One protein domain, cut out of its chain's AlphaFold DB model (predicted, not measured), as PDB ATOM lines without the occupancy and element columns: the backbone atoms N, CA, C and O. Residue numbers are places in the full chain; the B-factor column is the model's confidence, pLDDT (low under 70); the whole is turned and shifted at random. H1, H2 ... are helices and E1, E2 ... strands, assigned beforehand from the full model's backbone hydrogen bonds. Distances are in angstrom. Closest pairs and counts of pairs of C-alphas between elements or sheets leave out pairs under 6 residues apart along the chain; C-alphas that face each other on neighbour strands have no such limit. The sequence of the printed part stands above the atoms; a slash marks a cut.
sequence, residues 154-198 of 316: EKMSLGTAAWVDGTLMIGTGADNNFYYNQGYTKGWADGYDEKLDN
ATOM      1  N   GLU A 154     217.246 368.635 237.817       94.25
ATOM      2  CA  GLU A 154     217.995 367.478 238.324       94.25
ATOM      3  C   GLU A 154     217.784 367.234 239.823       94.25
ATOM      4  O   GLU A 154     217.759 366.082 240.268       94.25
ATOM      5  N   LYS A 155     217.544 368.308 240.582       90.88
ATOM      6  CA  LYS A 155     217.331 368.280 242.040       90.88
ATOM      7  C   LYS A 155     215.874 368.048 242.432       90.88
ATOM      8  O   LYS A 155     215.563 367.779 243.590       90.88
ATOM      9  N   MET A 156     214.961 368.166 241.474       93.06
ATOM     10  CA  MET A 156     213.540 367.904 241.663       93.06
ATOM     11  C   MET A 156     213.212 366.422 241.458       93.06
ATOM     12  O   MET A 156     213.673 365.782 240.511       93.06
ATOM     13  N   SER A 157     212.336 365.882 242.310       93.12
ATOM     14  CA  SER A 157     211.837 364.508 242.194       93.12
ATOM     15  C   SER A 157     211.157 364.246 240.844       93.12
ATOM     16  O   SER A 157     210.444 365.101 240.314       93.12
ATOM     17  N   LEU A 158     211.324 363.035 240.305       94.06
ATOM     18  CA  LEU A 158     210.672 362.622 239.060       94.06
ATOM     19  C   LEU A 158     209.144 362.762 239.166       94.06
ATOM     20  O   LEU A 158     208.542 362.340 240.151       94.06
ATOM     21  N   GLY A 159     208.518 363.337 238.136       92.62
ATOM     22  CA  GLY A 159     207.065 363.547 238.097       92.62
ATOM     23  C   GLY A 159     206.584 364.782 238.865       92.62
ATOM     24  O   GLY A 159     205.377 364.984 238.985       92.62
ATOM     25  N   THR A 160     207.501 365.617 239.360       95.38
ATOM     26  CA  THR A 160     207.185 366.938 239.922       95.38
ATOM     27  C   THR A 160     207.435 368.046 238.902       95.38
ATOM     28  O   THR A 160     208.180 367.860 237.937       95.38
ATOM     29  N   ALA A 161     206.796 369.199 239.095       93.50
ATOM     30  CA  ALA A 161     206.942 370.356 238.224       93.50
ATOM     31  C   ALA A 161     206.923 371.662 239.027       93.50
ATOM     32  O   ALA A 161     206.261 371.743 240.063       93.50
ATOM     33  N   ALA A 162     207.637 372.671 238.533       90.31
ATOM     34  CA  ALA A 162     207.704 374.006 239.113       90.31
ATOM     35  C   ALA A 162     207.806 375.050 237.997       90.31
ATOM     36  O   ALA A 162     208.450 374.813 236.978       90.31
ATOM     37  N   TRP A 163     207.179 376.207 238.193       85.69
ATOM     38  CA  TRP A 163     207.399 377.371 237.337       85.69
ATOM     39  C   TRP A 163     208.579 378.172 237.883       85.69
ATOM     40  O   TRP A 163     208.582 378.539 239.056       85.69
ATOM     41  N   VAL A 164     209.575 378.422 237.036       83.19
ATOM     42  CA  VAL A 164     210.771 379.209 237.360       83.19
ATOM     43  C   VAL A 164     210.953 380.240 236.259       83.19
ATOM     44  O   VAL A 164     211.123 379.867 235.098       83.19
ATOM     45  N   ASP A 165     210.853 381.524 236.608       78.44
ATOM     46  CA  ASP A 165     211.013 382.652 235.682       78.44
ATOM     47  C   ASP A 165     210.190 382.488 234.385       78.44
ATOM     48  O   ASP A 165     210.667 382.692 233.269       78.44
ATOM     49  N   GLY A 166     208.935 382.045 234.523       77.75
ATOM     50  CA  GLY A 166     208.017 381.831 233.396       77.75
ATOM     51  C   GLY A 166     208.270 380.561 232.571       77.75
ATOM     52  O   GLY A 166     207.590 380.346 231.569       77.75
ATOM     53  N   THR A 167     209.197 379.695 232.986       85.81
ATOM     54  CA  THR A 167     209.466 378.400 232.346       85.81
ATOM     55  C   THR A 167     208.993 377.248 233.227       85.81
ATOM     56  O   THR A 167     209.291 377.198 234.420       85.81
ATOM     57  N   LEU A 168     208.271 376.290 232.638       89.44
ATOM     58  CA  LEU A 168     207.885 375.060 233.325       89.44
ATOM     59  C   LEU A 168     209.089 374.114 233.402       89.44
ATOM     60  O   LEU A 168     209.504 373.541 232.392       89.44
ATOM     61  N   MET A 169     209.630 373.928 234.601       92.06
ATOM     62  CA  MET A 169     210.674 372.949 234.889       92.06
ATOM     63  C   MET A 169     210.043 371.645 235.371       92.06
ATOM     64  O   MET A 169     209.180 371.645 236.248       92.06
ATOM     65  N   ILE A 170     210.483 370.527 234.791       95.19
ATOM     66  CA  ILE A 170     210.013 369.180 235.128       95.19
ATOM     67  C   ILE A 170     211.150 368.424 235.804       95.19
ATOM     68  O   ILE A 170     212.244 368.331 235.249       95.19
ATOM     69  N   GLY A 171     210.883 367.867 236.983       96.19
ATOM     70  CA  GLY A 171     211.868 367.101 237.735       96.19
ATOM     71  C   GLY A 171     212.240 365.796 237.040       96.19
ATOM     72  O   GLY A 171     211.366 365.027 236.624       96.19
ATOM     73  N   THR A 172     213.541 365.534 236.936       95.69
ATOM     74  CA  THR A 172     214.100 364.303 236.358       95.69
ATOM     75  C   THR A 172     214.368 363.235 237.420       95.69
ATOM     76  O   THR A 172     214.506 362.059 237.083       95.69
ATOM     77  N   GLY A 173     214.415 363.617 238.704       93.94
ATOM     78  CA  GLY A 173     214.761 362.730 239.815       93.94
ATOM     79  C   GLY A 173     216.227 362.293 239.826       93.94
ATOM     80  O   GLY A 173     216.534 361.261 240.429       93.94
ATOM     81  N   ALA A 174     217.120 363.027 239.155       94.88
ATOM     82  CA  ALA A 174     218.534 362.673 239.055       94.88
ATOM     83  C   ALA A 174     219.213 362.605 240.432       94.88
ATOM     84  O   ALA A 174     219.849 361.593 240.729       94.88
ATOM     85  N   ASP A 175     218.994 363.596 241.302       92.69
ATOM     86  CA  ASP A 175     219.535 363.601 242.670       92.69
ATOM     87  C   ASP A 175     219.032 362.407 243.490       92.69
ATOM     88  O   ASP A 175     219.821 361.714 244.134       92.69
ATOM     89  N   ASN A 176     217.733 362.098 243.417       90.12
ATOM     90  CA  ASN A 176     217.162 360.950 244.128       90.12
ATOM     91  C   ASN A 176     217.825 359.638 243.687       90.12
ATOM     92  O   ASN A 176     218.202 358.823 244.527       90.12
ATOM     93  N   ASN A 177     218.001 359.446 242.377       92.19
ATOM     94  CA  ASN A 177     218.682 358.270 241.835       92.19
ATOM     95  C   ASN A 177     220.156 358.227 242.255       92.19
ATOM     96  O   ASN A 177     220.673 357.160 242.588       92.19
ATOM     97  N   PHE A 178     220.835 359.373 242.259       92.88
ATOM     98  CA  PHE A 178     222.232 359.481 242.662       92.88
ATOM     99  C   PHE A 178     222.434 359.097 244.133       92.88
ATOM    100  O   PHE A 178     223.252 358.220 244.426       92.88
ATOM    101  N   TYR A 179     221.658 359.674 245.054       89.00
ATOM    102  CA  TYR A 179     221.742 359.344 246.481       89.00
ATOM    103  C   TYR A 179     221.272 357.919 246.786       89.00
ATOM    104  O   TYR A 179     221.891 357.246 247.610       89.00
ATOM    105  N   TYR A 180     220.245 357.420 246.089       89.75
ATOM    106  CA  TYR A 180     219.835 356.019 246.195       89.75
ATOM    107  C   TYR A 180     220.983 355.070 245.827       89.75
ATOM    108  O   TYR A 180     221.310 354.170 246.598       89.75
ATOM    109  N   ASN A 181     221.639 355.300 244.687       92.31
ATOM    110  CA  ASN A 181     222.745 354.461 244.229       92.31
ATOM    111  C   ASN A 181     223.952 354.530 245.170       92.31
ATOM    112  O   ASN A 181     224.574 353.501 245.437       92.31
ATOM    113  N   GLN A 182     224.272 355.713 245.703       91.19
ATOM    114  CA  GLN A 182     225.321 355.853 246.714       91.19
ATOM    115  C   GLN A 182     224.989 355.074 247.988       91.19
ATOM    116  O   GLN A 182     225.823 354.305 248.458       91.19
ATOM    117  N   GLY A 183     223.774 355.232 248.521       88.25
ATOM    118  CA  GLY A 183     223.326 354.515 249.715       88.25
ATOM    119  C   GLY A 183     223.314 353.001 249.512       88.25
ATOM    120  O   GLY A 183     223.804 352.267 250.366       88.25
ATOM    121  N   TYR A 184     222.832 352.535 248.358       87.19
ATOM    122  CA  TYR A 184     222.856 351.122 247.983       87.19
ATOM    123  C   TYR A 184     224.287 350.577 247.901       87.19
ATOM    124  O   TYR A 184     224.591 349.548 248.495       87.19
ATOM    125  N   THR A 185     225.181 351.287 247.206       89.69
ATOM    126  CA  THR A 185     226.580 350.866 247.023       89.69
ATOM    127  C   THR A 185     227.326 350.833 248.351       89.69
ATOM    128  O   THR A 185     228.009 349.855 248.644       89.69
ATOM    129  N   LYS A 186     227.171 351.875 249.177       85.31
ATOM    130  CA  LYS A 186     227.794 351.935 250.498       85.31
ATOM    131  C   LYS A 186     227.242 350.852 251.423       85.31
ATOM    132  O   LYS A 186     228.018 350.124 252.019       85.31
ATOM    133  N   GLY A 187     225.921 350.684 251.482       83.00
ATOM    134  CA  GLY A 187     225.302 349.633 252.293       83.00
ATOM    135  C   GLY A 187     225.721 348.222 251.872       83.00
ATOM    136  O   GLY A 187     225.885 347.355 252.725       83.00
ATOM    137  N   TRP A 188     225.934 347.994 250.573       81.38
ATOM    138  CA  TRP A 188     226.487 346.740 250.066       81.38
ATOM    139  C   TRP A 188     227.940 346.524 250.511       81.38
ATOM    140  O   TRP A 188     228.267 345.435 250.974       81.38
ATOM    141  N   ALA A 189     228.796 347.543 250.392       79.44
ATOM    142  CA  ALA A 189     230.196 347.472 250.816       79.44
ATOM    143  C   ALA A 189     230.325 347.259 252.333       79.44
ATOM    144  O   ALA A 189     230.953 346.296 252.756       79.44
ATOM    145  N   ASP A 190     229.644 348.076 253.141       76.25
ATOM    146  CA  ASP A 190     229.661 347.978 254.606       76.25
ATOM    147  C   ASP A 190     229.099 346.617 255.080       76.25
ATOM    148  O   ASP A 190     229.600 346.005 256.021       76.25
ATOM    149  N   GLY A 191     228.060 346.100 254.411       68.12
ATOM    150  CA  GLY A 191     227.486 344.788 254.718       68.12
ATOM    151  C   GLY A 191     228.389 343.605 254.356       68.12
ATOM    152  O   GLY A 191     228.308 342.564 255.008       68.12
ATOM    153  N   TYR A 192     229.233 343.756 253.334       63.41
ATOM    154  CA  TYR A 192     230.186 342.735 252.904       63.41
ATOM    155  C   TYR A 192     231.462 342.752 253.758       63.41
ATOM    156  O   TYR A 192     231.881 341.688 254.205       63.41
ATOM    157  N   ASP A 193     232.013 343.936 254.048       58.22
ATOM    158  CA  ASP A 193     233.313 344.089 254.717       58.22
ATOM    159  C   ASP A 193     233.234 344.104 256.259       58.22
ATOM    160  O   ASP A 193     234.174 343.659 256.907       58.22
ATOM    161  N   GLU A 194     232.148 344.583 256.889       56.03
ATOM    162  CA  GLU A 194     232.144 344.800 258.355       56.03
ATOM    163  C   GLU A 194     231.311 343.797 259.169       56.03
ATOM    164  O   GLU A 194     231.420 343.772 260.396       56.03
ATOM    165  N   LYS A 195     230.452 342.977 258.544       53.88
ATOM    166  CA  LYS A 195     229.517 342.109 259.297       53.88
ATOM    167  C   LYS A 195     229.489 340.639 258.917       53.88
ATOM    168  O   LYS A 195     228.948 339.863 259.697       53.88
ATOM    169  N   LEU A 196     230.043 340.238 257.775       55.22
ATOM    170  CA  LEU A 196     230.161 338.814 257.437       55.22
ATOM    171  C   LEU A 196     231.475 338.197 257.937       55.22
ATOM    172  O   LEU A 196     231.484 337.007 258.231       55.22
ATOM    173  N   ASP A 197     232.528 338.997 258.130       58.19
ATOM    174  CA  ASP A 197     233.815 338.533 258.680       58.19
ATOM    175  C   ASP A 197     233.775 338.234 260.194       58.19
ATOM    176  O   ASP A 197     234.657 337.556 260.714       58.19
ATOM    177  N   ASN A 198     232.722 338.670 260.897       63.38
ATOM    178  CA  ASN A 198     232.512 338.440 262.334       63.38
ATOM    179  C   ASN A 198     231.422 337.395 262.632       63.38
ATOM    180  O   ASN A 198     230.897 337.351 263.747       63.38
TER     181      ASN A 198
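This is residues 154 to 198 of the 316 residues of an uncharacterized protein of Lachnospiraceae bacterium 10-1 (UniProt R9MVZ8). A small hairpin of two short strands, E1 and E2, makes one end of a long, thin shape, and a single long helix, H1, sticks out from it with residues 178 to 193, followed by a short tail, residues 194 to 198. The hairpin's tip, residues 163 to 168, sticks out at the opposite end. The printed part has 45 residues with two named strands and then one named helix, in the order E1, E2, H1; the sheet, order E1 - E2, is antiparallel, and the class is mixed, helices and strands. The whole is extended, with a radius of gyration of the C-alphas of 17.0 A, and spans 57 by 15 by 8 A.

Strand E1 is residues 161 to 164, 9.7 A from first to last C-alpha, and begins with C-alpha 161 at (206.942, 370.356, 238.224). Strand E2 is residues 167 to 170, 9.6 A long in the same measure. Helix H1 is residues 174 to 193, 28.4 A from C-alpha 174 at (218.534, 362.673, 239.055) to C-alpha 193 at (233.313, 344.089, 254.717).

E1 and E2 are a hairpin of antiparallel neighbours, with 151 degrees between their N-to-C directions. The C-alphas of Ala 161 and Ile 170 face each other at 4.5 A. N 162 and O 169 are within hydrogen-bond range at 2.9 A, and N 169 and O 162 at 2.8 A. A tight link of 3 residues joins E2 to H1. E1 and H1 are apart. In H1 every O i to N i+4 pair is within hydrogen-bond range.

The outline is only just a rod. The two C-alphas farthest apart, those of Gly 166 and Asn 198, are 57.6 A from each other. The printed part has no cut, and both links, E1 to E2 and E2 to H1, are tight. The mean pLDDT of the printed part is 84.1, and residues 191 to 198 are under 70.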